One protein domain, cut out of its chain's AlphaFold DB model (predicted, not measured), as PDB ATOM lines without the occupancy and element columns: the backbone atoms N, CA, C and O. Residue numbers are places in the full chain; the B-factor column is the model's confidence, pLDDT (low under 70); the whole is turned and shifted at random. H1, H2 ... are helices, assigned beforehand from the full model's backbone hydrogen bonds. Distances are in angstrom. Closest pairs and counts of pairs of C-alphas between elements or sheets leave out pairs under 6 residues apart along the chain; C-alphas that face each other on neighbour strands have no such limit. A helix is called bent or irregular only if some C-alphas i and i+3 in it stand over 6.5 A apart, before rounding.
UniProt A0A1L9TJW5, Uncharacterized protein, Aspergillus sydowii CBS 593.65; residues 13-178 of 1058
ATOM      1  N   ASN A  13      42.227 -51.021 -29.457       64.44
ATOM      2  CA  ASN A  13      42.151 -50.675 -28.041       64.44
ATOM      3  C   ASN A  13      43.359 -49.842 -27.571       64.44
ATOM      4  O   ASN A  13      43.178 -48.924 -26.770       64.44
ATOM      5  N   GLU A  14      44.560 -50.118 -28.073       70.75
ATOM      6  CA  GLU A  14      45.801 -49.417 -27.736       70.75
ATOM      7  C   GLU A  14      45.845 -48.035 -28.396       70.75
ATOM      8  O   GLU A  14      46.149 -47.051 -27.723       70.75
ATOM      9  N   LEU A  15      45.398 -47.921 -29.653       68.88
ATOM     10  CA  LEU A  15      45.219 -46.636 -30.349       68.88
ATOM     11  C   LEU A  15      44.230 -45.714 -29.621       68.88
ATOM     12  O   LEU A  15      44.519 -44.542 -29.378       68.88
ATOM     13  N   ARG A  16      43.078 -46.248 -29.193       74.94
ATOM     14  CA  ARG A  16      42.103 -45.482 -28.397       74.94
ATOM     15  C   ARG A  16      42.668 -45.054 -27.042       74.94
ATOM     16  O   ARG A  16      42.361 -43.959 -26.581       74.94
ATOM     17  N   THR A  17      43.477 -45.900 -26.409       80.62
ATOM     18  CA  THR A  17      44.131 -45.592 -25.126       80.62
ATOM     19  C   THR A  17      45.154 -44.469 -25.306       80.62
ATOM     20  O   THR A  17      45.129 -43.501 -24.549       80.62
ATOM     21  N   ALA A  18      45.985 -44.542 -26.349       79.56
ATOM     22  CA  ALA A  18      46.974 -43.519 -26.669       79.56
ATOM     23  C   ALA A  18      46.333 -42.151 -26.953       79.56
ATOM     24  O   ALA A  18      46.800 -41.146 -26.419       79.56
ATOM     25  N   HIS A  19      45.232 -42.108 -27.715       83.75
ATOM     26  CA  HIS A  19      44.496 -40.864 -27.969       83.75
ATOM     27  C   HIS A  19      43.919 -40.259 -26.684       83.75
ATOM     28  O   HIS A  19      44.130 -39.083 -26.418       83.75
ATOM     29  N   VAL A  20      43.276 -41.067 -25.834       86.62
ATOM     30  CA  VAL A  20      42.723 -40.581 -24.559       86.62
ATOM     31  C   VAL A  20      43.814 -40.000 -23.655       86.62
ATOM     32  O   VAL A  20      43.621 -38.938 -23.068       86.62
ATOM     33  N   LEU A  21      44.963 -40.675 -23.541       88.56
ATOM     34  CA  LEU A  21      46.092 -40.177 -22.750       88.56
ATOM     35  C   LEU A  21      46.651 -38.880 -23.332       88.56
ATOM     36  O   LEU A  21      46.894 -37.939 -22.583       88.56
ATOM     37  N   HIS A  22      46.810 -38.816 -24.654       87.12
ATOM     38  CA  HIS A  22      47.258 -37.612 -25.338       87.12
ATOM     39  C   HIS A  22      46.307 -36.432 -25.090       87.12
ATOM     40  O   HIS A  22      46.779 -35.346 -24.771       87.12
ATOM     41  N   ASP A  23      44.991 -36.638 -25.144       86.88
ATOM     42  CA  ASP A  23      43.997 -35.576 -24.938       86.88
ATOM     43  C   ASP A  23      43.981 -35.059 -23.495       86.88
ATOM     44  O   ASP A  23      44.011 -33.847 -23.275       86.88
ATOM     45  N   ILE A  24      44.006 -35.962 -22.502       88.50
ATOM     46  CA  ILE A  24      44.118 -35.598 -21.076       88.50
ATOM     47  C   ILE A  24      45.367 -34.742 -20.856       88.50
ATOM     48  O   ILE A  24      45.331 -33.709 -20.185       88.50
ATOM     49  N   MET A  25      46.481 -35.184 -21.433       89.06
ATOM     50  CA  MET A  25      47.778 -34.572 -21.229       89.06
ATOM     51  C   MET A  25      47.906 -33.234 -21.959       89.06
ATOM     52  O   MET A  25      48.352 -32.276 -21.338       89.06
ATOM     53  N   LYS A  26      47.447 -33.140 -23.216       86.88
ATOM     54  CA  LYS A  26      47.379 -31.893 -23.994       86.88
ATOM     55  C   LYS A  26      46.487 -30.871 -23.292       86.88
ATOM     56  O   LYS A  26      46.859 -29.707 -23.204       86.88
ATOM     57  N   HIS A  27      45.341 -31.291 -22.753       87.44
ATOM     58  CA  HIS A  27      44.456 -30.410 -21.991       87.44
ATOM     59  C   HIS A  27      45.141 -29.871 -20.729       87.44
ATOM     60  O   HIS A  27      45.117 -28.667 -20.472       87.44
ATOM     61  N   LEU A  28      45.789 -30.740 -19.952       87.38
ATOM     62  CA  LEU A  28      46.462 -30.344 -18.719       87.38
ATOM     63  C   LEU A  28      47.659 -29.420 -18.985       87.38
ATOM     64  O   LEU A  28      47.763 -28.370 -18.353       87.38
ATOM     65  N   THR A  29      48.536 -29.774 -19.932       89.06
ATOM     66  CA  THR A  29      49.707 -28.954 -20.279       89.06
ATOM     67  C   THR A  29      49.281 -27.620 -20.875       89.06
ATOM     68  O   THR A  29      49.803 -26.591 -20.461       89.06
ATOM     69  N   PHE A  30      48.301 -27.597 -21.781       88.81
ATOM     70  CA  PHE A  30      47.856 -26.351 -22.401       88.81
ATOM     71  C   PHE A  30      47.283 -25.371 -21.373       88.81
ATOM     72  O   PHE A  30      47.698 -24.219 -21.363       88.81
ATOM     73  N   ASN A  31      46.399 -25.804 -20.465       84.62
ATOM     74  CA  ASN A  31      45.825 -24.896 -19.459       84.62
ATOM     75  C   ASN A  31      46.871 -24.314 -18.499       84.62
ATOM     76  O   ASN A  31      46.704 -23.190 -18.043       84.62
ATOM     77  N   ILE A  32      47.934 -25.063 -18.195       85.69
ATOM     78  CA  ILE A  32      49.015 -24.594 -17.318       85.69
ATOM     79  C   ILE A  32      49.956 -23.636 -18.068       85.69
ATOM     80  O   ILE A  32      50.445 -22.671 -17.492       85.69
ATOM     81  N   LEU A  33      50.210 -23.890 -19.355       88.62
ATOM     82  CA  LEU A  33      51.185 -23.143 -20.155       88.62
ATOM     83  C   LEU A  33      50.601 -21.918 -20.873       88.62
ATOM     84  O   LEU A  33      51.336 -20.976 -21.154       88.62
ATOM     85  N   ALA A  34      49.305 -21.916 -21.197       84.25
ATOM     86  CA  ALA A  34      48.682 -20.895 -22.046       84.25
ATOM     87  C   ALA A  34      48.785 -19.473 -21.482       84.25
ATOM     88  O   ALA A  34      48.743 -18.513 -22.251       84.25
ATOM     89  N   GLU A  35      48.963 -19.335 -20.171       79.69
ATOM     90  CA  GLU A  35      49.111 -18.053 -19.479       79.69
ATOM     91  C   GLU A  35      50.543 -17.803 -18.985       79.69
ATOM     92  O   GLU A  35      50.826 -16.743 -18.431       79.69
ATOM     93  N   LEU A  36      51.461 -18.748 -19.209       86.81
ATOM     94  CA  LEU A  36      52.851 -18.597 -18.804       86.81
ATOM     95  C   LEU A  36      53.545 -17.523 -19.673       86.81
ATOM     96  O   LEU A  36      53.370 -17.546 -20.907       86.81
ATOM     97  N   PRO A  37      54.308 -16.586 -19.074       89.62
ATOM     98  CA  PRO A  37      55.139 -15.632 -19.806       89.62
ATOM     99  C   PRO A  37      56.088 -16.327 -20.786       89.62
ATOM    100  O   PRO A  37      56.593 -17.415 -20.521       89.62
ATOM    101  N   THR A  38      56.323 -15.707 -21.943       89.75
ATOM    102  CA  THR A  38      57.116 -16.291 -23.043       89.75
ATOM    103  C   THR A  38      58.578 -16.555 -22.648       89.75
ATOM    104  O   THR A  38      59.234 -17.419 -23.224       89.75
ATOM    105  N   GLU A  39      59.082 -15.832 -21.656       88.44
ATOM    106  CA  GLU A  39      60.438 -15.902 -21.115       88.44
ATOM    107  C   GLU A  39      60.639 -16.975 -20.028       88.44
ATOM    108  O   GLU A  39      61.782 -17.354 -19.752       88.44
ATOM    109  N   ASP A  40      59.559 -17.506 -19.447       90.06
ATOM    110  CA  ASP A  40      59.616 -18.399 -18.277       90.06
ATOM    111  C   ASP A  40      59.990 -19.847 -18.629       90.06
ATOM    112  O   ASP A  40      60.416 -20.618 -17.767       90.06
ATOM    113  N   LEU A  41      59.875 -20.229 -19.904       93.19
ATOM    114  CA  LEU A  41      60.306 -21.528 -20.414       93.19
ATOM    115  C   LEU A  41      61.148 -21.366 -21.674       93.19
ATOM    116  O   LEU A  41      60.803 -20.625 -22.598       93.19
ATOM    117  N   TYR A  42      62.233 -22.134 -21.738       92.44
ATOM    118  CA  TYR A  42      63.103 -22.157 -22.902       92.44
ATOM    119  C   TYR A  42      62.360 -22.661 -24.145       92.44
ATOM    120  O   TYR A  42      61.623 -23.647 -24.100       92.44
ATOM    121  N   SER A  43      62.602 -21.989 -25.269       90.75
ATOM    122  CA  SER A  43      62.191 -22.439 -26.596       90.75
ATOM    123  C   SER A  43      63.397 -22.448 -27.511       90.75
ATOM    124  O   SER A  43      64.100 -21.444 -27.650       90.75
ATOM    125  N   SER A  44      63.574 -23.585 -28.170       84.56
ATOM    126  CA  SER A  44      64.636 -23.816 -29.141       84.56
ATOM    127  C   SER A  44      64.487 -22.971 -30.407       84.56
ATOM    128  O   SER A  44      65.468 -22.756 -31.115       84.56
ATOM    129  N   GLN A  45      63.273 -22.491 -30.698       82.31
ATOM    130  CA  GLN A  45      62.960 -21.755 -31.923       82.31
ATOM    131  C   GLN A  45      63.065 -20.235 -31.756       82.31
ATOM    132  O   GLN A  45      63.386 -19.538 -32.719       82.31
ATOM    133  N   PHE A  46      62.795 -19.710 -30.555       79.25
ATOM    134  CA  PHE A  46      62.551 -18.273 -30.367       79.25
ATOM    135  C   PHE A  46      63.548 -17.556 -29.441       79.25
ATOM    136  O   PHE A  46      63.587 -16.322 -29.439       79.25
ATOM    137  N   HIS A  47      64.382 -18.274 -28.682       77.94
ATOM    138  CA  HIS A  47      65.400 -17.648 -27.830       77.94
ATOM    139  C   HIS A  47      66.714 -17.394 -28.587       77.94
ATOM    140  O   HIS A  47      67.180 -18.213 -29.371       77.94
ATOM    141  N   ARG A  48      67.341 -16.232 -28.337       71.69
ATOM    142  CA  ARG A  48      68.638 -15.860 -28.940       71.69
ATOM    143  C   ARG A  48      69.824 -16.613 -28.333       71.69
ATOM    144  O   ARG A  48      70.882 -16.670 -28.953       71.69
ATOM    145  N   THR A  49      69.671 -17.124 -27.114       74.75
ATOM    146  CA  THR A  49      70.686 -17.928 -26.432       74.75
ATOM    147  C   THR A  49      70.453 -19.405 -26.746       74.75
ATOM    148  O   THR A  49      69.317 -19.856 -26.639       74.75
ATOM    149  N   PRO A  50      71.496 -20.169 -27.110       76.69
ATOM    150  CA  PRO A  50      71.356 -21.579 -27.483       76.69
ATOM    151  C   PRO A  50      71.096 -22.526 -26.297       76.69
ATOM    152  O   PRO A  50      70.940 -23.727 -26.509       76.69
ATOM    153  N   GLU A  51      71.076 -22.015 -25.062       87.94
ATOM    154  CA  GLU A  51      70.969 -22.813 -23.839       87.94
ATOM    155  C   GLU A  51      69.835 -22.306 -22.931       87.94
ATOM    156  O   GLU A  51      69.591 -21.099 -22.830       87.94
ATOM    157  N   GLU A  52      69.150 -23.258 -22.289       93.38
ATOM    158  CA  GLU A  52      68.148 -23.041 -21.237       93.38
ATOM    159  C   GLU A  52      68.848 -22.493 -19.986       93.38
ATOM    160  O   GLU A  52      69.806 -23.095 -19.501       93.38
ATOM    161  N   ASN A  53      68.392 -21.349 -19.464       93.38
ATOM    162  CA  ASN A  53      68.980 -20.777 -18.249       93.38
ATOM    163  C   ASN A  53      68.474 -21.486 -16.976       93.38
ATOM    164  O   ASN A  53      67.447 -22.165 -17.001       93.38
ATOM    165  N   ASP A  54      69.169 -21.296 -15.849       93.50
ATOM    166  CA  ASP A  54      68.842 -21.971 -14.582       93.50
ATOM    167  C   ASP A  54      67.394 -21.725 -14.120       93.50
ATOM    168  O   ASP A  54      66.744 -22.641 -13.621       93.50
ATOM    169  N   PHE A  55      66.859 -20.518 -14.338       93.62
ATOM    170  CA  PHE A  55      65.479 -20.171 -13.981       93.62
ATOM    171  C   PHE A  55      64.452 -20.910 -14.853       93.62
ATOM    172  O   PHE A  55      63.463 -21.435 -14.340       93.62
ATOM    173  N   GLN A  56      64.697 -20.996 -16.160       93.88
ATOM    174  CA  GLN A  56      63.859 -21.736 -17.106       93.88
ATOM    175  C   GLN A  56      63.905 -23.241 -16.816       93.88
ATOM    176  O   GLN A  56      62.859 -23.891 -16.779       93.88
ATOM    177  N   LEU A  57      65.094 -23.777 -16.524       93.00
ATOM    178  CA  LEU A  57      65.285 -25.170 -16.122       93.00
ATOM    179  C   LEU A  57      64.534 -25.483 -14.822       93.00
ATOM    180  O   LEU A  57      63.820 -26.487 -14.745       93.00
ATOM    181  N   GLU A  58      64.662 -24.631 -13.804       93.50
ATOM    182  CA  GLU A  58      63.957 -24.790 -12.530       93.50
ATOM    183  C   GLU A  58      62.436 -24.725 -12.723       93.50
ATOM    184  O   GLU A  58      61.711 -25.599 -12.232       93.50
ATOM    185  N   THR A  59      61.955 -23.761 -13.510       93.25
ATOM    186  CA  THR A  59      60.535 -23.606 -13.854       93.25
ATOM    187  C   THR A  59      60.007 -24.839 -14.585       93.25
ATOM    188  O   THR A  59      58.975 -25.395 -14.196       93.25
ATOM    189  N   ARG A  60      60.744 -25.360 -15.572       95.81
ATOM    190  CA  ARG A  60      60.394 -26.590 -16.292       95.81
ATOM    191  C   ARG A  60      60.315 -27.794 -15.362       95.81
ATOM    192  O   ARG A  60      59.323 -28.521 -15.382       95.81
ATOM    193  N   LEU A  61      61.332 -28.012 -14.528       93.69
ATOM    194  CA  LEU A  61      61.361 -29.137 -13.589       93.69
ATOM    195  C   LEU A  61      60.236 -29.048 -12.551       93.69
ATOM    196  O   LEU A  61      59.658 -30.078 -12.186       93.69
ATOM    197  N   LYS A  62      59.892 -27.835 -12.105       92.56
ATOM    198  CA  LYS A  62      58.752 -27.590 -11.221       92.56
ATOM    199  C   LYS A  62      57.432 -27.939 -11.911       92.56
ATOM    200  O   LYS A  62      56.664 -28.719 -11.357       92.56
ATOM    201  N   LEU A  63      57.193 -27.442 -13.124       92.94
ATOM    202  CA  LEU A  63      55.961 -27.717 -13.872       92.94
ATOM    203  C   LEU A  63      55.786 -29.208 -14.179       92.94
ATOM    204  O   LEU A  63      54.694 -29.742 -14.011       92.94
ATOM    205  N   VAL A  64      56.860 -29.908 -14.559       93.75
ATOM    206  CA  VAL A  64      56.816 -31.364 -14.767       93.75
ATOM    207  C   VAL A  64      56.409 -32.085 -13.480       93.75
ATOM    208  O   VAL A  64      55.562 -32.978 -13.520       93.75
ATOM    209  N   ARG A  65      56.965 -31.688 -12.329       91.81
ATOM    210  CA  ARG A  65      56.617 -32.270 -11.024       91.81
ATOM    211  C   ARG A  65      55.161 -31.996 -10.643       91.81
ATOM    212  O   ARG A  65      54.472 -32.918 -10.199       91.81
ATOM    213  N   ASP A  66      54.699 -30.765 -10.838       89.12
ATOM    214  CA  ASP A  66      53.326 -30.346 -10.542       89.12
ATOM    215  C   ASP A  66      52.333 -31.129 -11.418       89.12
ATOM    216  O   ASP A  66      51.380 -31.714 -10.905       89.12
ATOM    217  N   ILE A  67      52.606 -31.258 -12.720       91.94
ATOM    218  CA  ILE A  67      51.775 -32.029 -13.654       91.94
ATOM    219  C   ILE A  67      51.746 -33.515 -13.294       91.94
ATOM    220  O   ILE A  67      50.663 -34.095 -13.232       91.94
ATOM    221  N   CYS A  68      52.892 -34.140 -13.003       91.50
ATOM    222  CA  CYS A  68      52.924 -35.532 -12.542       91.50
ATOM    223  C   CYS A  68      52.057 -35.727 -11.290       91.50
ATOM    224  O   CYS A  68      51.260 -36.660 -11.222       91.50
ATOM    225  N   SER A  69      52.148 -34.804 -10.335       89.94
ATOM    226  CA  SER A  69      51.390 -34.878  -9.084       89.94
ATOM    227  C   SER A  69      49.882 -34.657  -9.291       89.94
ATOM    228  O   SER A  69      49.054 -35.291  -8.625       89.94
ATOM    229  N   ILE A  70      49.503 -33.803 -10.249       90.75
ATOM    230  CA  ILE A  70      48.114 -33.650 -10.689       90.75
ATOM    231  C   ILE A  70      47.600 -34.962 -11.287       90.75
ATOM    232  O   ILE A  70      46.523 -35.418 -10.907       90.75
ATOM    233  N   LEU A  71      48.358 -35.590 -12.186       92.06
ATOM    234  CA  LEU A  71      47.962 -36.841 -12.840       92.06
ATOM    235  C   LEU A  71      47.798 -37.983 -11.836       92.06
ATOM    236  O   LEU A  71      46.818 -38.720 -11.909       92.06
ATOM    237  N   GLU A  72      48.694 -38.087 -10.853       91.06
ATOM    238  CA  GLU A  72      48.552 -39.032  -9.741       91.06
ATOM    239  C   GLU A  72      47.268 -38.775  -8.947       91.06
ATOM    240  O   GLU A  72      46.533 -39.708  -8.618       91.06
ATOM    241  N   THR A  73      46.950 -37.510  -8.668       88.62
ATOM    242  CA  THR A  73      45.720 -37.136  -7.957       88.62
ATOM    243  C   THR A  73      44.478 -37.494  -8.773       88.62
ATOM    244  O   THR A  73      43.547 -38.110  -8.253       88.62
ATOM    245  N   LEU A  74      44.475 -37.169 -10.068       90.12
ATOM    246  CA  LEU A  74      43.407 -37.522 -11.003       90.12
ATOM    247  C   LEU A  74      43.191 -39.033 -11.065       90.12
ATOM    248  O   LEU A  74      42.053 -39.487 -11.048       90.12
ATOM    249  N   ALA A  75      44.267 -39.812 -11.106       91.00
ATOM    250  CA  ALA A  75      44.209 -41.262 -11.206       91.00
ATOM    251  C   ALA A  75      43.739 -41.947  -9.910       91.00
ATOM    252  O   ALA A  75      43.098 -42.993  -9.973       91.00
ATOM    253  N   THR A  76      44.048 -41.376  -8.742       87.69
ATOM    254  CA  THR A  76      43.842 -42.036  -7.438       87.69
ATOM    255  C   THR A  76      42.576 -41.607  -6.701       87.69
ATOM    256  O   THR A  76      42.121 -42.316  -5.799       87.69
ATOM    257  N   VAL A  77      41.967 -40.475  -7.064       86.19
ATOM    258  CA  VAL A  77      40.733 -40.017  -6.414       86.19
ATOM    259  C   VAL A  77      39.558 -40.961  -6.723       86.19
ATOM    260  O   VAL A  77      39.317 -41.270  -7.883       86.19
ATOM    261  N   PRO A  78      38.747 -41.384  -5.733       81.31
ATOM    262  CA  PRO A  78      37.672 -42.357  -5.967       81.31
ATOM    263  C   PRO A  78      36.617 -41.931  -6.999       81.31
ATOM    264  O   PRO A  78      36.040 -42.777  -7.681       81.31
ATOM    265  N   THR A  79      36.331 -40.629  -7.094       82.00
ATOM    266  CA  THR A  79      35.384 -40.062  -8.061       82.00
ATOM    267  C   THR A  79      35.892 -38.721  -8.584       82.00
ATOM    268  O   THR A  79      36.028 -37.769  -7.819       82.00
ATOM    269  N   ILE A  80      36.120 -38.603  -9.898       81.25
ATOM    270  CA  ILE A  80      36.572 -37.342 -10.526       81.25
ATOM    271  C   ILE A  80      35.649 -36.165 -10.189       81.25
ATOM    272  O   ILE A  80      36.119 -35.054  -9.955       81.25
ATOM    273  N   GLY A  81      34.340 -36.412 -10.071       75.56
ATOM    274  CA  GLY A  81      33.373 -35.380  -9.689       75.56
ATOM    275  C   GLY A  81      33.663 -34.715  -8.334       75.56
ATOM    276  O   GLY A  81      33.252 -33.578  -8.125       75.56
ATOM    277  N   ALA A  82      34.407 -35.364  -7.426       76.00
ATOM    278  CA  ALA A  82      34.829 -34.758  -6.160       76.00
ATOM    279  C   ALA A  82      35.889 -33.654  -6.334       76.00
ATOM    280  O   ALA A  82      36.035 -32.817  -5.446       76.00
ATOM    281  N   LEU A  83      36.601 -33.636  -7.466       74.31
ATOM    282  CA  LEU A  83      37.591 -32.612  -7.818       74.31
ATOM    283  C   LEU A  83      36.975 -31.422  -8.572       74.31
ATOM    284  O   LEU A  83      37.682 -30.464  -8.878       74.31
ATOM    285  N   GLY A  84      35.673 -31.474  -8.880       72.56
ATOM    286  CA  GLY A  84      35.000 -30.459  -9.698       72.56
ATOM    287  C   GLY A  84      35.391 -30.507 -11.179       72.56
ATOM    288  O   GLY A  84      35.169 -29.544 -11.902       72.56
ATOM    289  N   ILE A  85      35.975 -31.618 -11.629       77.56
ATOM    290  CA  ILE A  85      36.466 -31.798 -12.996       77.56
ATOM    291  C   ILE A  85      35.371 -32.442 -13.833       77.56
ATOM    292  O   ILE A  85      34.840 -33.491 -13.470       77.56
ATOM    293  N   THR A  86      35.013 -31.805 -14.946       75.62
ATOM    294  CA  THR A  86      33.877 -32.239 -15.778       75.62
ATOM    295  C   THR A  86      34.275 -32.697 -17.174       75.62
ATOM    296  O   THR A  86      33.440 -33.258 -17.874       75.62
ATOM    297  N   TRP A  87      35.514 -32.427 -17.590       83.75
ATOM    298  CA  TRP A  87      36.044 -32.808 -18.904       83.75
ATOM    299  C   TRP A  87      36.606 -34.235 -18.931       83.75
ATOM    300  O   TRP A  87      36.908 -34.750 -20.002       83.75
ATOM    301  N   MET A  88      36.735 -34.870 -17.763       86.94
ATOM    302  CA  MET A  88      37.262 -36.220 -17.606       86.94
ATOM    303  C   MET A  88      36.196 -37.132 -16.994       86.94
ATOM    304  O   MET A  88      35.623 -36.810 -15.951       86.94
ATOM    305  N   ASP A  89      35.925 -38.273 -17.625       88.56
ATOM    306  CA  ASP A  89      35.008 -39.288 -17.103       88.56
ATOM    307  C   ASP A  89      35.737 -40.423 -16.353       88.56
ATOM    308  O   ASP A  89      36.964 -40.549 -16.362       88.56
ATOM    309  N   GLN A  90      34.970 -41.289 -15.687       88.38
ATOM    310  CA  GLN A  90      35.525 -42.384 -14.886       88.38
ATOM    311  C   GLN A  90      36.243 -43.457 -15.727       88.38
ATOM    312  O   GLN A  90      37.113 -44.170 -15.220       88.38
ATOM    313  N   ARG A  91      35.912 -43.590 -17.016       89.62
ATOM    314  CA  ARG A  91      36.601 -44.511 -17.927       89.62
ATOM    315  C   ARG A  91      37.974 -43.955 -18.296       89.62
ATOM    316  O   ARG A  91      38.956 -44.689 -18.217       89.62
ATOM    317  N   GLN A  92      38.045 -42.678 -18.652       92.50
ATOM    318  CA  GLN A  92      39.288 -41.954 -18.908       92.50
ATOM    319  C   GLN A  92      40.179 -41.947 -17.660       92.50
ATOM    320  O   GLN A  92      41.382 -42.169 -17.772       92.50
ATOM    321  N   GLN A  93      39.590 -41.809 -16.465       93.50
ATOM    322  CA  GLN A  93      40.304 -41.955 -15.190       93.50
ATOM    323  C   GLN A  93      41.035 -43.286 -15.082       93.50
ATOM    324  O   GLN A  93      42.205 -43.342 -14.714       93.50
ATOM    325  N   ARG A  94      40.324 -44.369 -15.402       90.44
ATOM    326  CA  ARG A  94      40.850 -45.726 -15.305       90.44
ATOM    327  C   ARG A  94      41.952 -45.978 -16.329       90.44
ATOM    328  O   ARG A  94      42.922 -46.654 -16.010       90.44
ATOM    329  N   ILE A  95      41.814 -45.411 -17.529       92.06
ATOM    330  CA  ILE A  95      42.856 -45.441 -18.561       92.06
ATOM    331  C   ILE A  95      44.118 -44.729 -18.059       92.06
ATOM    332  O   ILE A  95      45.199 -45.309 -18.123       92.06
ATOM    333  N   LEU A  96      43.979 -43.524 -17.494       93.56
ATOM    334  CA  LEU A  96      45.103 -42.786 -16.913       93.56
ATOM    335  C   LEU A  96      45.770 -43.565 -15.771       93.56
ATOM    336  O   LEU A  96      46.991 -43.687 -15.743       93.56
ATOM    337  N   TYR A  97      44.976 -44.126 -14.855       93.88
ATOM    338  CA  TYR A  97      45.475 -44.928 -13.738       93.88
ATOM    339  C   TYR A  97      46.302 -46.128 -14.212       93.88
ATOM    340  O   TYR A  97      47.417 -46.332 -13.734       93.88
ATOM    341  N   ASN A  98      45.797 -46.882 -15.193       91.44
ATOM    342  CA  ASN A  98      46.529 -48.010 -15.767       91.44
ATOM    343  C   ASN A  98      47.827 -47.554 -16.447       91.44
ATOM    344  O   ASN A  98      48.872 -48.148 -16.216       91.44
ATOM    345  N   ALA A  99      47.789 -46.461 -17.212       91.06
ATOM    346  CA  ALA A  99      48.961 -45.954 -17.923       91.06
ATOM    347  C   ALA A  99      50.071 -45.447 -16.986       91.06
ATOM    348  O   ALA A  99      51.254 -45.564 -17.314       91.06
ATOM    349  N   ILE A 100      49.712 -44.898 -15.820       91.06
ATOM    350  CA  ILE A 100      50.674 -44.538 -14.768       91.06
ATOM    351  C   ILE A 100      51.274 -45.804 -14.142       91.06
ATOM    352  O   ILE A 100      52.493 -45.893 -14.006       91.06
ATOM    353  N   LEU A 101      50.446 -46.800 -13.801       90.56
ATOM    354  CA  LEU A 101      50.920 -48.069 -13.229       90.56
ATOM    355  C   LEU A 101      51.843 -48.846 -14.176       90.56
ATOM    356  O   LEU A 101      52.815 -49.448 -13.728       90.56
ATOM    357  N   GLU A 102      51.547 -48.821 -15.473       90.25
ATOM    358  CA  GLU A 102      52.339 -49.468 -16.525       90.25
ATOM    359  C   GLU A 102      53.605 -48.669 -16.891       90.25
ATOM    360  O   GLU A 102      54.409 -49.118 -17.705       90.25
ATOM    361  N   GLY A 103      53.809 -47.483 -16.304       88.94
ATOM    362  CA  GLY A 103      54.969 -46.629 -16.564       88.94
ATOM    363  C   GLY A 103      54.957 -45.935 -17.933       88.94
ATOM    364  O   GLY A 103      55.961 -45.322 -18.310       88.94
ATOM    365  N   ILE A 104      53.835 -45.999 -18.661       87.88
ATOM    366  CA  ILE A 104      53.621 -45.326 -19.953       87.88
ATOM    367  C   ILE A 104      53.631 -43.807 -19.744       87.88
ATOM    368  O   ILE A 104      54.339 -43.080 -20.443       87.88
ATOM    369  N   VAL A 105      52.890 -43.328 -18.740       90.50
ATOM    370  CA  VAL A 105      52.906 -41.922 -18.318       90.50
ATOM    371  C   VAL A 105      53.926 -41.765 -17.192       90.50
ATOM    372  O   VAL A 105      53.644 -42.054 -16.033       90.50
ATOM    373  N   ASN A 106      55.127 -41.308 -17.544       92.19
ATOM    374  CA  ASN A 106      56.230 -41.048 -16.615       92.19
ATOM    375  C   ASN A 106      56.788 -39.623 -16.782       92.19
ATOM    376  O   ASN A 106      56.421 -38.896 -17.704       92.19
ATOM    377  N   THR A 107      57.715 -39.218 -15.912       92.44
ATOM    378  CA  THR A 107      58.310 -37.868 -15.907       92.44
ATOM    379  C   THR A 107      58.903 -37.456 -17.260       92.44
ATOM    380  O   THR A 107      58.771 -36.301 -17.662       92.44
ATOM    381  N   ASN A 108      59.520 -38.386 -17.999       91.69
ATOM    382  CA  ASN A 108      60.092 -38.098 -19.316       91.69
ATOM    383  C   ASN A 108      58.996 -37.853 -20.365       91.69
ATOM    384  O   ASN A 108      59.101 -36.925 -21.164       91.69
ATOM    385  N   TYR A 109      57.924 -38.651 -20.334       90.50
ATOM    386  CA  TYR A 109      56.754 -38.455 -21.192       90.50
ATOM    387  C   TYR A 109      56.118 -37.075 -20.963       90.50
ATOM    388  O   TYR A 109      55.919 -36.321 -21.917       90.50
ATOM    389  N   VAL A 110      55.889 -36.705 -19.697       92.94
ATOM    390  CA  VAL A 110      55.335 -35.394 -19.320       92.94
ATOM    391  C   VAL A 110      56.242 -34.253 -19.782       92.94
ATOM    392  O   VAL A 110      55.760 -33.301 -20.392       92.94
ATOM    393  N   ASN A 111      57.554 -34.361 -19.552       94.25
ATOM    394  CA  ASN A 111      58.519 -33.342 -19.964       94.25
ATOM    395  C   ASN A 111      58.534 -33.128 -21.486       94.25
ATOM    396  O   ASN A 111      58.527 -31.989 -21.944       94.25
ATOM    397  N   LYS A 112      58.515 -34.209 -22.277       91.44
ATOM    398  CA  LYS A 112      58.472 -34.110 -23.745       91.44
ATOM    399  C   LYS A 112      57.207 -33.417 -24.228       91.44
ATOM    400  O   LYS A 112      57.288 -32.536 -25.076       91.44
ATOM    401  N   LEU A 113      56.048 -33.800 -23.695       90.19
ATOM    402  CA  LEU A 113      54.790 -33.201 -24.125       90.19
ATOM    403  C   LEU A 113      54.672 -31.733 -23.699       90.19
ATOM    404  O   LEU A 113      54.182 -30.921 -24.481       90.19
ATOM    405  N   LEU A 114      55.142 -31.384 -22.495       94.00
ATOM    406  CA  LEU A 114      55.208 -30.000 -22.017       94.00
ATOM    407  C   LEU A 114      56.002 -29.128 -22.993       94.00
ATOM    408  O   LEU A 114      55.484 -28.109 -23.439       94.00
ATOM    409  N   LEU A 115      57.206 -29.560 -23.382       92.56
ATOM    410  CA  LEU A 115      58.051 -28.819 -24.325       92.56
ATOM    411  C   LEU A 115      57.405 -28.696 -25.710       92.56
ATOM    412  O   LEU A 115      57.346 -27.603 -26.259       92.56
ATOM    413  N   THR A 116      56.846 -29.781 -26.253       91.62
ATOM    414  CA  THR A 116      56.145 -29.733 -27.548       91.62
ATOM    415  C   THR A 116      54.930 -28.802 -27.509       91.62
ATOM    416  O   THR A 116      54.694 -28.045 -28.447       91.62
ATOM    417  N   THR A 117      54.159 -28.826 -26.417       91.06
ATOM    418  CA  THR A 117      52.993 -27.941 -26.246       91.06
ATOM    419  C   THR A 117      53.435 -26.483 -26.128       91.06
ATOM    420  O   THR A 117      52.787 -25.609 -26.697       91.06
ATOM    421  N   TRP A 118      54.546 -26.225 -25.432       94.25
ATOM    422  CA  TRP A 118      55.119 -24.890 -25.289       94.25
ATOM    423  C   TRP A 118      55.543 -24.289 -26.633       94.25
ATOM    424  O   TRP A 118      55.138 -23.172 -26.948       94.25
ATOM    425  N   GLU A 119      56.267 -25.048 -27.462       92.50
ATOM    426  CA  GLU A 119      56.682 -24.591 -28.797       92.50
ATOM    427  C   GLU A 119      55.466 -24.250 -29.680       92.50
ATOM    428  O   GLU A 119      55.442 -23.193 -30.306       92.50
ATOM    429  N   ASN A 120      54.409 -25.070 -29.648       88.56
ATOM    430  CA  ASN A 120      53.177 -24.809 -30.401       88.56
ATOM    431  C   ASN A 120      52.445 -23.537 -29.922       88.56
ATOM    432  O   ASN A 120      51.893 -22.792 -30.731       88.56
ATOM    433  N   ILE A 121      52.423 -23.284 -28.606       88.12
ATOM    434  CA  ILE A 121      51.823 -22.067 -28.037       88.12
ATOM    435  C   ILE A 121      52.605 -20.834 -28.489       88.12
ATOM    436  O   ILE A 121      52.001 -19.830 -28.868       88.12
ATOM    437  N   LEU A 122      53.939 -20.896 -28.467       91.44
ATOM    438  CA  LEU A 122      54.775 -19.783 -28.901       91.44
ATOM    439  C   LEU A 122      54.647 -19.515 -30.398       91.44
ATOM    440  O   LEU A 122      54.472 -18.359 -30.777       91.44
ATOM    441  N   GLU A 123      54.660 -20.554 -31.234       87.88
ATOM    442  CA  GLU A 123      54.474 -20.421 -32.681       87.88
ATOM    443  C   GLU A 123      53.166 -19.681 -33.006       87.88
ATOM    444  O   GLU A 123      53.170 -18.705 -33.757       87.88
ATOM    445  N   ALA A 124      52.065 -20.060 -32.356       84.94
ATOM    446  CA  ALA A 124      50.774 -19.398 -32.514       84.94
ATOM    447  C   ALA A 124      50.778 -17.942 -32.007       84.94
ATOM    448  O   ALA A 124      50.311 -17.039 -32.708       84.94
ATOM    449  N   ARG A 125      51.362 -17.685 -30.820       89.19
ATOM    450  CA  ARG A 125      51.500 -16.328 -30.255       89.19
ATOM    451  C   ARG A 125      52.283 -15.407 -31.196       89.19
ATOM    452  O   ARG A 125      51.863 -14.272 -31.414       89.19
ATOM    453  N   PHE A 126      53.387 -15.882 -31.774       84.50
ATOM    454  CA  PHE A 126      54.198 -15.107 -32.720       84.50
ATOM    455  C   PHE A 126      53.514 -14.928 -34.078       84.50
ATOM    456  O   PHE A 126      53.621 -13.854 -34.671       84.50
ATOM    457  N   ALA A 127      52.782 -15.936 -34.553       82.75
ATOM    458  CA  ALA A 127      52.030 -15.857 -35.801       82.75
ATOM    459  C   ALA A 127      50.749 -15.006 -35.694       82.75
ATOM    460  O   ALA A 127      50.145 -14.702 -36.721       82.75
ATOM    461  N   GLN A 128      50.336 -14.610 -34.481       84.38
ATOM    462  CA  GLN A 128      49.027 -13.999 -34.200       84.38
ATOM    463  C   GLN A 128      47.858 -14.867 -34.700       84.38
ATOM    464  O   GLN A 128      46.840 -14.359 -35.172       84.38
ATOM    465  N   ILE A 129      48.025 -16.186 -34.611       76.31
ATOM    466  CA  ILE A 129      47.019 -17.184 -34.978       76.31
ATOM    467  C   ILE A 129      46.518 -17.820 -33.681       76.31
ATOM    468  O   ILE A 129      47.294 -18.031 -32.749       76.31
ATOM    469  N   ASP A 130      45.224 -18.124 -33.603       72.69
ATOM    470  CA  ASP A 130      44.683 -18.888 -32.478       72.69
ATOM    471  C   ASP A 130      45.319 -20.289 -32.444       72.69
ATOM    472  O   ASP A 130      45.388 -20.969 -33.470       72.69
ATOM    473  N   VAL A 131      45.783 -20.739 -31.271       71.88
ATOM    474  CA  VAL A 131      46.297 -22.112 -31.129       71.88
ATOM    475  C   VAL A 131      45.159 -23.092 -31.412       71.88
ATOM    476  O   VAL A 131      44.066 -22.927 -30.871       71.88
ATOM    477  N   ASP A 132      45.428 -24.132 -32.206       70.81
ATOM    478  CA  ASP A 132      44.502 -25.241 -32.473       70.81
ATOM    479  C   ASP A 132      44.288 -26.109 -31.216       70.81
ATOM    480  O   ASP A 132      44.863 -27.191 -30.999       70.81
ATOM    481  N   TYR A 133      43.504 -25.541 -30.309       76.12
ATOM    482  CA  TYR A 133      43.129 -26.099 -29.032       76.12
ATOM    483  C   TYR A 133      41.635 -25.878 -28.806       76.12
ATOM    484  O   TYR A 133      41.170 -24.774 -28.518       76.12
ATOM    485  N   GLU A 134      40.875 -26.959 -28.925       66.75
ATOM    486  CA  GLU A 134      39.466 -26.977 -28.566       66.75
ATOM    487  C   GLU A 134      39.324 -27.218 -27.063       66.75
ATOM    488  O   GLU A 134      39.752 -28.237 -26.520       66.75
ATOM    489  N   VAL A 135      38.712 -26.257 -26.374       63.56
ATOM    490  CA  VAL A 135      38.402 -26.371 -24.952       63.56
ATOM    491  C   VAL A 135      37.324 -27.454 -24.765       63.56
ATOM    492  O   VAL A 135      36.222 -27.293 -25.297       63.56
ATOM    493  N   PRO A 136      37.572 -28.536 -23.999       65.62
ATOM    494  CA  PRO A 136      36.565 -29.558 -23.732       65.62
ATOM    495  C   PRO A 136      35.319 -28.965 -23.067       65.62
ATOM    496  O   PRO A 136      35.417 -28.124 -22.168       65.62
ATOM    497  N   GLY A 137      34.138 -29.436 -23.472       49.84
ATOM    498  CA  GLY A 137      32.865 -28.962 -22.929       49.84
ATOM    499  C   GLY A 137      32.760 -29.168 -21.412       49.84
ATOM    500  O   GLY A 137      32.788 -30.298 -20.923       49.84
ATOM    501  N   ILE A 138      32.607 -28.079 -20.652       51.72
ATOM    502  CA  ILE A 138      32.380 -28.125 -19.200       51.72
ATOM    503  C   ILE A 138      30.883 -28.309 -18.922       51.72
ATOM    504  O   ILE A 138      30.047 -27.597 -19.479       51.72
ATOM    505  N   ARG A 139      30.525 -29.192 -17.980       40.16
ATOM    506  CA  ARG A 139      29.221 -29.128 -17.297       40.16
ATOM    507  C   ARG A 139      29.383 -28.290 -16.035       40.16
ATOM    508  O   ARG A 139      29.871 -28.793 -15.030       40.16
ATOM    509  N   VAL A 140      29.013 -27.014 -16.075       38.22
ATOM    510  CA  VAL A 140      29.172 -26.130 -14.911       38.22
ATOM    511  C   VAL A 140      28.253 -26.597 -13.774       38.22
ATOM    512  O   VAL A 140      27.043 -26.391 -13.816       38.22
ATOM    513  N   PHE A 141      28.824 -27.208 -12.733       37.72
ATOM    514  CA  PHE A 141      28.157 -27.377 -11.442       37.72
ATOM    515  C   PHE A 141      28.590 -26.230 -10.528       37.72
ATOM    516  O   PHE A 141      29.634 -26.301  -9.883       37.72
ATOM    517  N   VAL A 142      27.792 -25.161 -10.456       37.25
ATOM    518  CA  VAL A 142      28.027 -24.084  -9.480       37.25
ATOM    519  C   VAL A 142      27.642 -24.592  -8.088       37.25
ATOM    520  O   VAL A 142      26.503 -24.465  -7.643       37.25
ATOM    521  N   GLY A 143      28.593 -25.216  -7.398       37.16
ATOM    522  CA  GLY A 143      28.480 -25.566  -5.986       37.16
ATOM    523  C   GLY A 143      29.194 -24.544  -5.103       37.16
ATOM    524  O   GLY A 143      30.413 -24.548  -5.074       37.16
ATOM    525  N   TYR A 144      28.425 -23.710  -4.388       34.16
ATOM    526  CA  TYR A 144      28.653 -22.997  -3.103       34.16
ATOM    527  C   TYR A 144      30.070 -22.670  -2.552       34.16
ATOM    528  O   TYR A 144      30.208 -22.426  -1.354       34.16
ATOM    529  N   GLY A 145      31.118 -22.600  -3.363       40.16
ATOM    530  CA  GLY A 145      32.418 -22.053  -2.978       40.16
ATOM    531  C   GLY A 145      32.740 -20.853  -3.851       40.16
ATOM    532  O   GLY A 145      32.911 -21.008  -5.054       40.16
ATOM    533  N   SER A 146      32.808 -19.662  -3.259       40.06
ATOM    534  CA  SER A 146      33.405 -18.491  -3.895       40.06
ATOM    535  C   SER A 146      34.851 -18.825  -4.263       40.06
ATOM    536  O   SER A 146      35.703 -18.933  -3.378       40.06
ATOM    537  N   PHE A 147      35.130 -19.025  -5.547       45.09
ATOM    538  CA  PHE A 147      36.500 -18.948  -6.033       45.09
ATOM    539  C   PHE A 147      36.908 -17.467  -5.989       45.09
ATOM    540  O   PHE A 147      36.102 -16.632  -6.404       45.09
ATOM    541  N   PRO A 148      38.087 -17.117  -5.442       44.34
ATOM    542  CA  PRO A 148      38.584 -15.743  -5.481       44.34
ATOM    543  C   PRO A 148      38.566 -15.235  -6.927       44.34
ATOM    544  O   PRO A 148      38.982 -15.971  -7.825       44.34
ATOM    545  N   GLU A 149      38.071 -14.013  -7.146       42.88
ATOM    546  CA  GLU A 149      37.839 -13.394  -8.467       42.88
ATOM    547  C   GLU A 149      39.117 -13.227  -9.318       42.88
ATOM    548  O   GLU A 149      39.046 -12.860 -10.487       42.88
ATOM    549  N   ASP A 150      40.277 -13.584  -8.771       43.38
ATOM    550  CA  ASP A 150      41.595 -13.322  -9.345       43.38
ATOM    551  C   ASP A 150      42.123 -14.470 -10.229       43.38
ATOM    552  O   ASP A 150      43.271 -14.433 -10.674       43.38
ATOM    553  N   ARG A 151      41.339 -15.531 -10.472       47.44
ATOM    554  CA  ARG A 151      41.792 -16.671 -11.291       47.44
ATOM    555  C   ARG A 151      41.394 -16.515 -12.757       47.44
ATOM    556  O   ARG A 151      40.217 -16.577 -13.112       47.44
ATOM    557  N   TYR A 152      42.418 -16.360 -13.591       52.84
ATOM    558  CA  TYR A 152      42.366 -16.270 -15.046       52.84
ATOM    559  C   TYR A 152      41.605 -17.438 -15.717       52.84
ATOM    560  O   TYR A 152      41.493 -18.540 -15.169       52.84
ATOM    561  N   ALA A 153      41.052 -17.175 -16.904       44.94
ATOM    562  CA  ALA A 153      40.022 -17.985 -17.559       44.94
ATOM    563  C   ALA A 153      40.424 -19.447 -17.850       44.94
ATOM    564  O   ALA A 153      39.547 -20.312 -17.825       44.94
ATOM    565  N   GLY A 154      41.710 -19.760 -18.062       54.69
ATOM    566  CA  GLY A 154      42.153 -21.138 -18.334       54.69
ATOM    567  C   GLY A 154      42.101 -22.060 -17.108       54.69
ATOM    568  O   GLY A 154      41.770 -23.243 -17.194       54.69
ATOM    569  N   HIS A 155      42.334 -21.518 -15.913       61.00
ATOM    570  CA  HIS A 155      42.478 -22.317 -14.692       61.00
ATOM    571  C   HIS A 155      41.159 -22.875 -14.141       61.00
ATOM    572  O   HIS A 155      41.164 -23.793 -13.316       61.00
ATOM    573  N   GLN A 156      40.020 -22.375 -14.626       62.38
ATOM    574  CA  GLN A 156      38.688 -22.826 -14.215       62.38
ATOM    575  C   GLN A 156      38.437 -24.307 -14.563       62.38
ATOM    576  O   GLN A 156      37.659 -24.976 -13.885       62.38
ATOM    577  N   HIS A 157      39.146 -24.848 -15.562       66.38
ATOM    578  CA  HIS A 157      39.024 -26.236 -16.024       66.38
ATOM    579  C   HIS A 157      39.733 -27.261 -15.132       66.38
ATOM    580  O   HIS A 157      39.368 -28.439 -15.126       66.38
ATOM    581  N   LEU A 158      40.739 -26.832 -14.369       71.56
ATOM    582  CA  LEU A 158      41.505 -27.709 -13.481       71.56
ATOM    583  C   LEU A 158      40.867 -27.820 -12.087       71.56
ATOM    584  O   LEU A 158      41.290 -28.639 -11.268       71.56
ATOM    585  N   GLY A 159      39.825 -27.028 -11.813       71.38
ATOM    586  CA  GLY A 159      39.130 -27.019 -10.531       71.38
ATOM    587  C   GLY A 159      40.081 -26.694  -9.378       71.38
ATOM    588  O   GLY A 159      40.835 -25.724  -9.421       71.38
ATOM    589  N   ILE A 160      40.057 -27.520  -8.330       72.00
ATOM    590  CA  ILE A 160      40.932 -27.342  -7.158       72.00
ATOM    591  C   ILE A 160      42.393 -27.757  -7.400       72.00
ATOM    592  O   ILE A 160      43.211 -27.585  -6.503       72.00
ATOM    593  N   LEU A 161      42.731 -28.313  -8.569       75.69
ATOM    594  CA  LEU A 161      44.068 -28.849  -8.842       75.69
ATOM    595  C   LEU A 161      45.122 -27.782  -9.147       75.69
ATOM    596  O   LEU A 161      46.306 -28.111  -9.147       75.69
ATOM    597  N   TYR A 162      44.720 -26.539  -9.430       74.00
ATOM    598  CA  TYR A 162      45.656 -25.472  -9.777       74.00
ATOM    599  C   TYR A 162      45.378 -24.170  -9.003       74.00
ATOM    600  O   TYR A 162      44.208 -23.791  -8.889       74.00
ATOM    601  N   PRO A 163      46.398 -23.458  -8.475       72.44
ATOM    602  CA  PRO A 163      47.803 -23.868  -8.410       72.44
ATOM    603  C   PRO A 163      47.951 -25.154  -7.590       72.44
ATOM    604  O   PRO A 163      47.212 -25.365  -6.628       72.44
ATOM    605  N   PHE A 164      48.847 -26.041  -8.026       79.12
ATOM    606  CA  PHE A 164      48.981 -27.353  -7.406       79.12
ATOM    607  C   PHE A 164      49.594 -27.219  -6.011       79.12
ATOM    608  O   PHE A 164      50.775 -26.916  -5.860       79.12
ATOM    609  N   ASP A 165      48.774 -27.461  -4.992       80.69
ATOM    610  CA  ASP A 165      49.192 -27.609  -3.603       80.69
ATOM    611  C   ASP A 165      48.570 -28.892  -3.046       80.69
ATOM    612  O   ASP A 165      47.357 -28.990  -2.822       80.69
ATOM    613  N   ARG A 166      49.426 -29.898  -2.843       74.44
ATOM    614  CA  ARG A 166      49.021 -31.246  -2.441       74.44
ATOM    615  C   ARG A 166      48.228 -31.240  -1.134       74.44
ATOM    616  O   ARG A 166      47.241 -31.973  -1.030       74.44
ATOM    617  N   ASP A 167      48.614 -30.405  -0.175       75.81
ATOM    618  CA  ASP A 167      47.986 -30.364   1.147       75.81
ATOM    619  C   ASP A 167      46.605 -29.700   1.073       75.81
ATOM    620  O   ASP A 167      45.622 -30.209   1.626       75.81
ATOM    621  N   SER A 168      46.485 -28.612   0.307       73.56
ATOM    622  CA  SER A 168      45.198 -27.957   0.034       73.56
ATOM    623  C   SER A 168      44.220 -28.879  -0.703       73.56
ATOM    624  O   SER A 168      43.039 -28.948  -0.343       73.56
ATOM    625  N   ILE A 169      44.702 -29.646  -1.685       76.12
ATOM    626  CA  ILE A 169      43.883 -30.589  -2.457       76.12
ATOM    627  C   ILE A 169      43.391 -31.745  -1.576       76.12
ATOM    628  O   ILE A 169      42.197 -32.057  -1.578       76.12
ATOM    629  N   GLN A 170      44.265 -32.356  -0.766       76.12
ATOM    630  CA  GLN A 170      43.870 -33.435   0.149       76.12
ATOM    631  C   GLN A 170      42.844 -32.971   1.190       76.12
ATOM    632  O   GLN A 170      41.885 -33.695   1.499       76.12
ATOM    633  N   ASN A 171      42.995 -31.744   1.692       76.19
ATOM    634  CA  ASN A 171      42.031 -31.130   2.596       76.19
ATOM    635  C   ASN A 171      40.668 -30.919   1.920       76.19
ATOM    636  O   ASN A 171      39.636 -31.272   2.501       76.19
ATOM    637  N   ALA A 172      40.643 -30.424   0.681       72.12
ATOM    638  CA  ALA A 172      39.413 -30.225  -0.086       72.12
ATOM    639  C   ALA A 172      38.694 -31.552  -0.403       72.12
ATOM    640  O   ALA A 172      37.486 -31.668  -0.170       72.12
ATOM    641  N   ILE A 173      39.432 -32.589  -0.827       74.62
ATOM    642  CA  ILE A 173      38.896 -33.943  -1.069       74.62
ATOM    643  C   ILE A 173      38.261 -34.500   0.214       74.62
ATOM    644  O   ILE A 173      37.121 -34.976   0.211       74.62
ATOM    645  N   SER A 174      38.964 -34.381   1.343       73.12
ATOM    646  CA  SER A 174      38.493 -34.861   2.646       73.12
ATOM    647  C   SER A 174      37.210 -34.157   3.109       73.12
ATOM    648  O   SER A 174      36.341 -34.779   3.733       73.12
ATOM    649  N   GLN A 175      37.054 -32.868   2.799       69.69
ATOM    650  CA  GLN A 175      35.842 -32.104   3.103       69.69
ATOM    651  C   GLN A 175      34.671 -32.453   2.168       69.69
ATOM    652  O   GLN A 175      33.534 -32.575   2.640       69.69
ATOM    653  N   GLY A 176      34.931 -32.669   0.875       62.59
ATOM    654  CA  GLY A 176      33.921 -33.068  -0.114       62.59
ATOM    655  C   GLY A 176      33.290 -34.430   0.196       62.59
ATOM    656  O   GLY A 176      32.063 -34.568   0.206       62.59
ATOM    657  N   ILE A 177      34.111 -35.415   0.577       61.28
ATOM    658  CA  ILE A 177      33.649 -36.765   0.950       61.28
ATOM    659  C   ILE A 177      32.742 -36.727   2.196       61.28
ATOM    660  O   ILE A 177      31.740 -37.447   2.267       61.28
ATOM    661  N   LYS A 178      33.031 -35.852   3.171       58.47
ATOM    662  CA  LYS A 178      32.207 -35.694   4.385       58.47
ATOM    663  C   LYS A 178      30.830 -35.076   4.103       58.47
ATOM    664  O   LYS A 178      29.870 -35.422   4.794       58.47
TER     665      LYS A 178
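AT A GLANCE: This is residues 13 to 178 of the 1058 residues of an uncharacterized protein of Aspergillus sydowii CBS 593.65 (UniProt A0A1L9TJW5). Three long helices, H1, H2 and H5, cross one another at steep angles with their centres in a triangle, and H4 packs across H1 and the late part of H2. H6, irregular, packs on H1, while H3 and H7 touch each other farther from the middle, and a long link, residues 128 to 152, makes a wide loop between H5 and H6. The printed part has 166 residues with seven named helices, in order H1 to H7, and no named strand; the class is all helix, with mostly crossed packing. It is compact, with a radius of gyration of the C-alphas of 16.5 A, and spans 53 by 42 by 30 A.

HOW THE PARTS SIT: H2, residues 54 to 76, touches H5, residues 107 to 127, at a steep tilt of 64 degrees, opposite ways. H2 touches H5 with residues 60 to 68 alone, and H5 touches H2 with residues 107 to 114 alone; the closest C-alphas are those of Val 64 and Asn 111, 5.8 A apart. With residues 71 to 76 alone, H2 touches H4, residues 90 to 101, and the closest C-alphas, of Ala 75 and Tyr 97, are 4.6 A apart. H1, residues 13 to 33, is close to H2 but not clearly touching, with the closest C-alphas, of Leu 28 and Ile 67, 7.5 A apart. H1 touches H5 with residues 25 to 33 alone, at a steep tilt of 59 degrees, the same way; the closest C-alphas, of Thr 29 and Leu 114, are 5.9 A apart. With residues 17 to 21 alone, H1 touches H4 about perpendicular, at 89 degrees, the C-alphas of Leu 21 and Leu 96 coming closest at 6.5 A. With residues 28 to 32 alone, H1 touches H6, residues 153 to 161, and the closest C-alphas, of Asn 31 and Gly 154, are 5.4 A apart. H3, residues 80 to 83, touches H7, residues 166 to 178, with the closest C-alphas, of Ala 82 and Gly 176, 6.3 A apart. H6 and H7 only just touch, with 3 pairs of C-alphas within 8 A; the closest are those of Ile 160 and Ile 169, 6.4 A apart. Every O i to N i+4 pair is within hydrogen-bond range in H1, H2, H4 and H5, 8 of 9 in H7 and 0 of 5 in H6, where 3 of 6 O i to N i+3 pairs are; H3 is too short for an i+4 pair.

IN THESE COORDINATES: H2 is 32.8 A long, from C-alpha 54 at (68.842, -21.971, -14.582). H5 is 30.3 A long, and H1 30.0 A, from C-alpha 13 at (42.151, -50.675, -28.041). H7 ends at C-alpha 178, (32.207, -35.694, 4.385). H6 is irregular: C-alphas 157 and 160 are 9.1 A apart.

THE WHOLE: The two C-alphas farthest apart, of Arg 48 and Lys 178, are 53.2 A apart. The printed part has no cut. The links H1 to H2 and H5 to H6 are long, with 20 and 25 residues. Mean pLDDT of the printed part is 79.5; residues 13, 15, 134 to 157 and 175 to 178 are under 70.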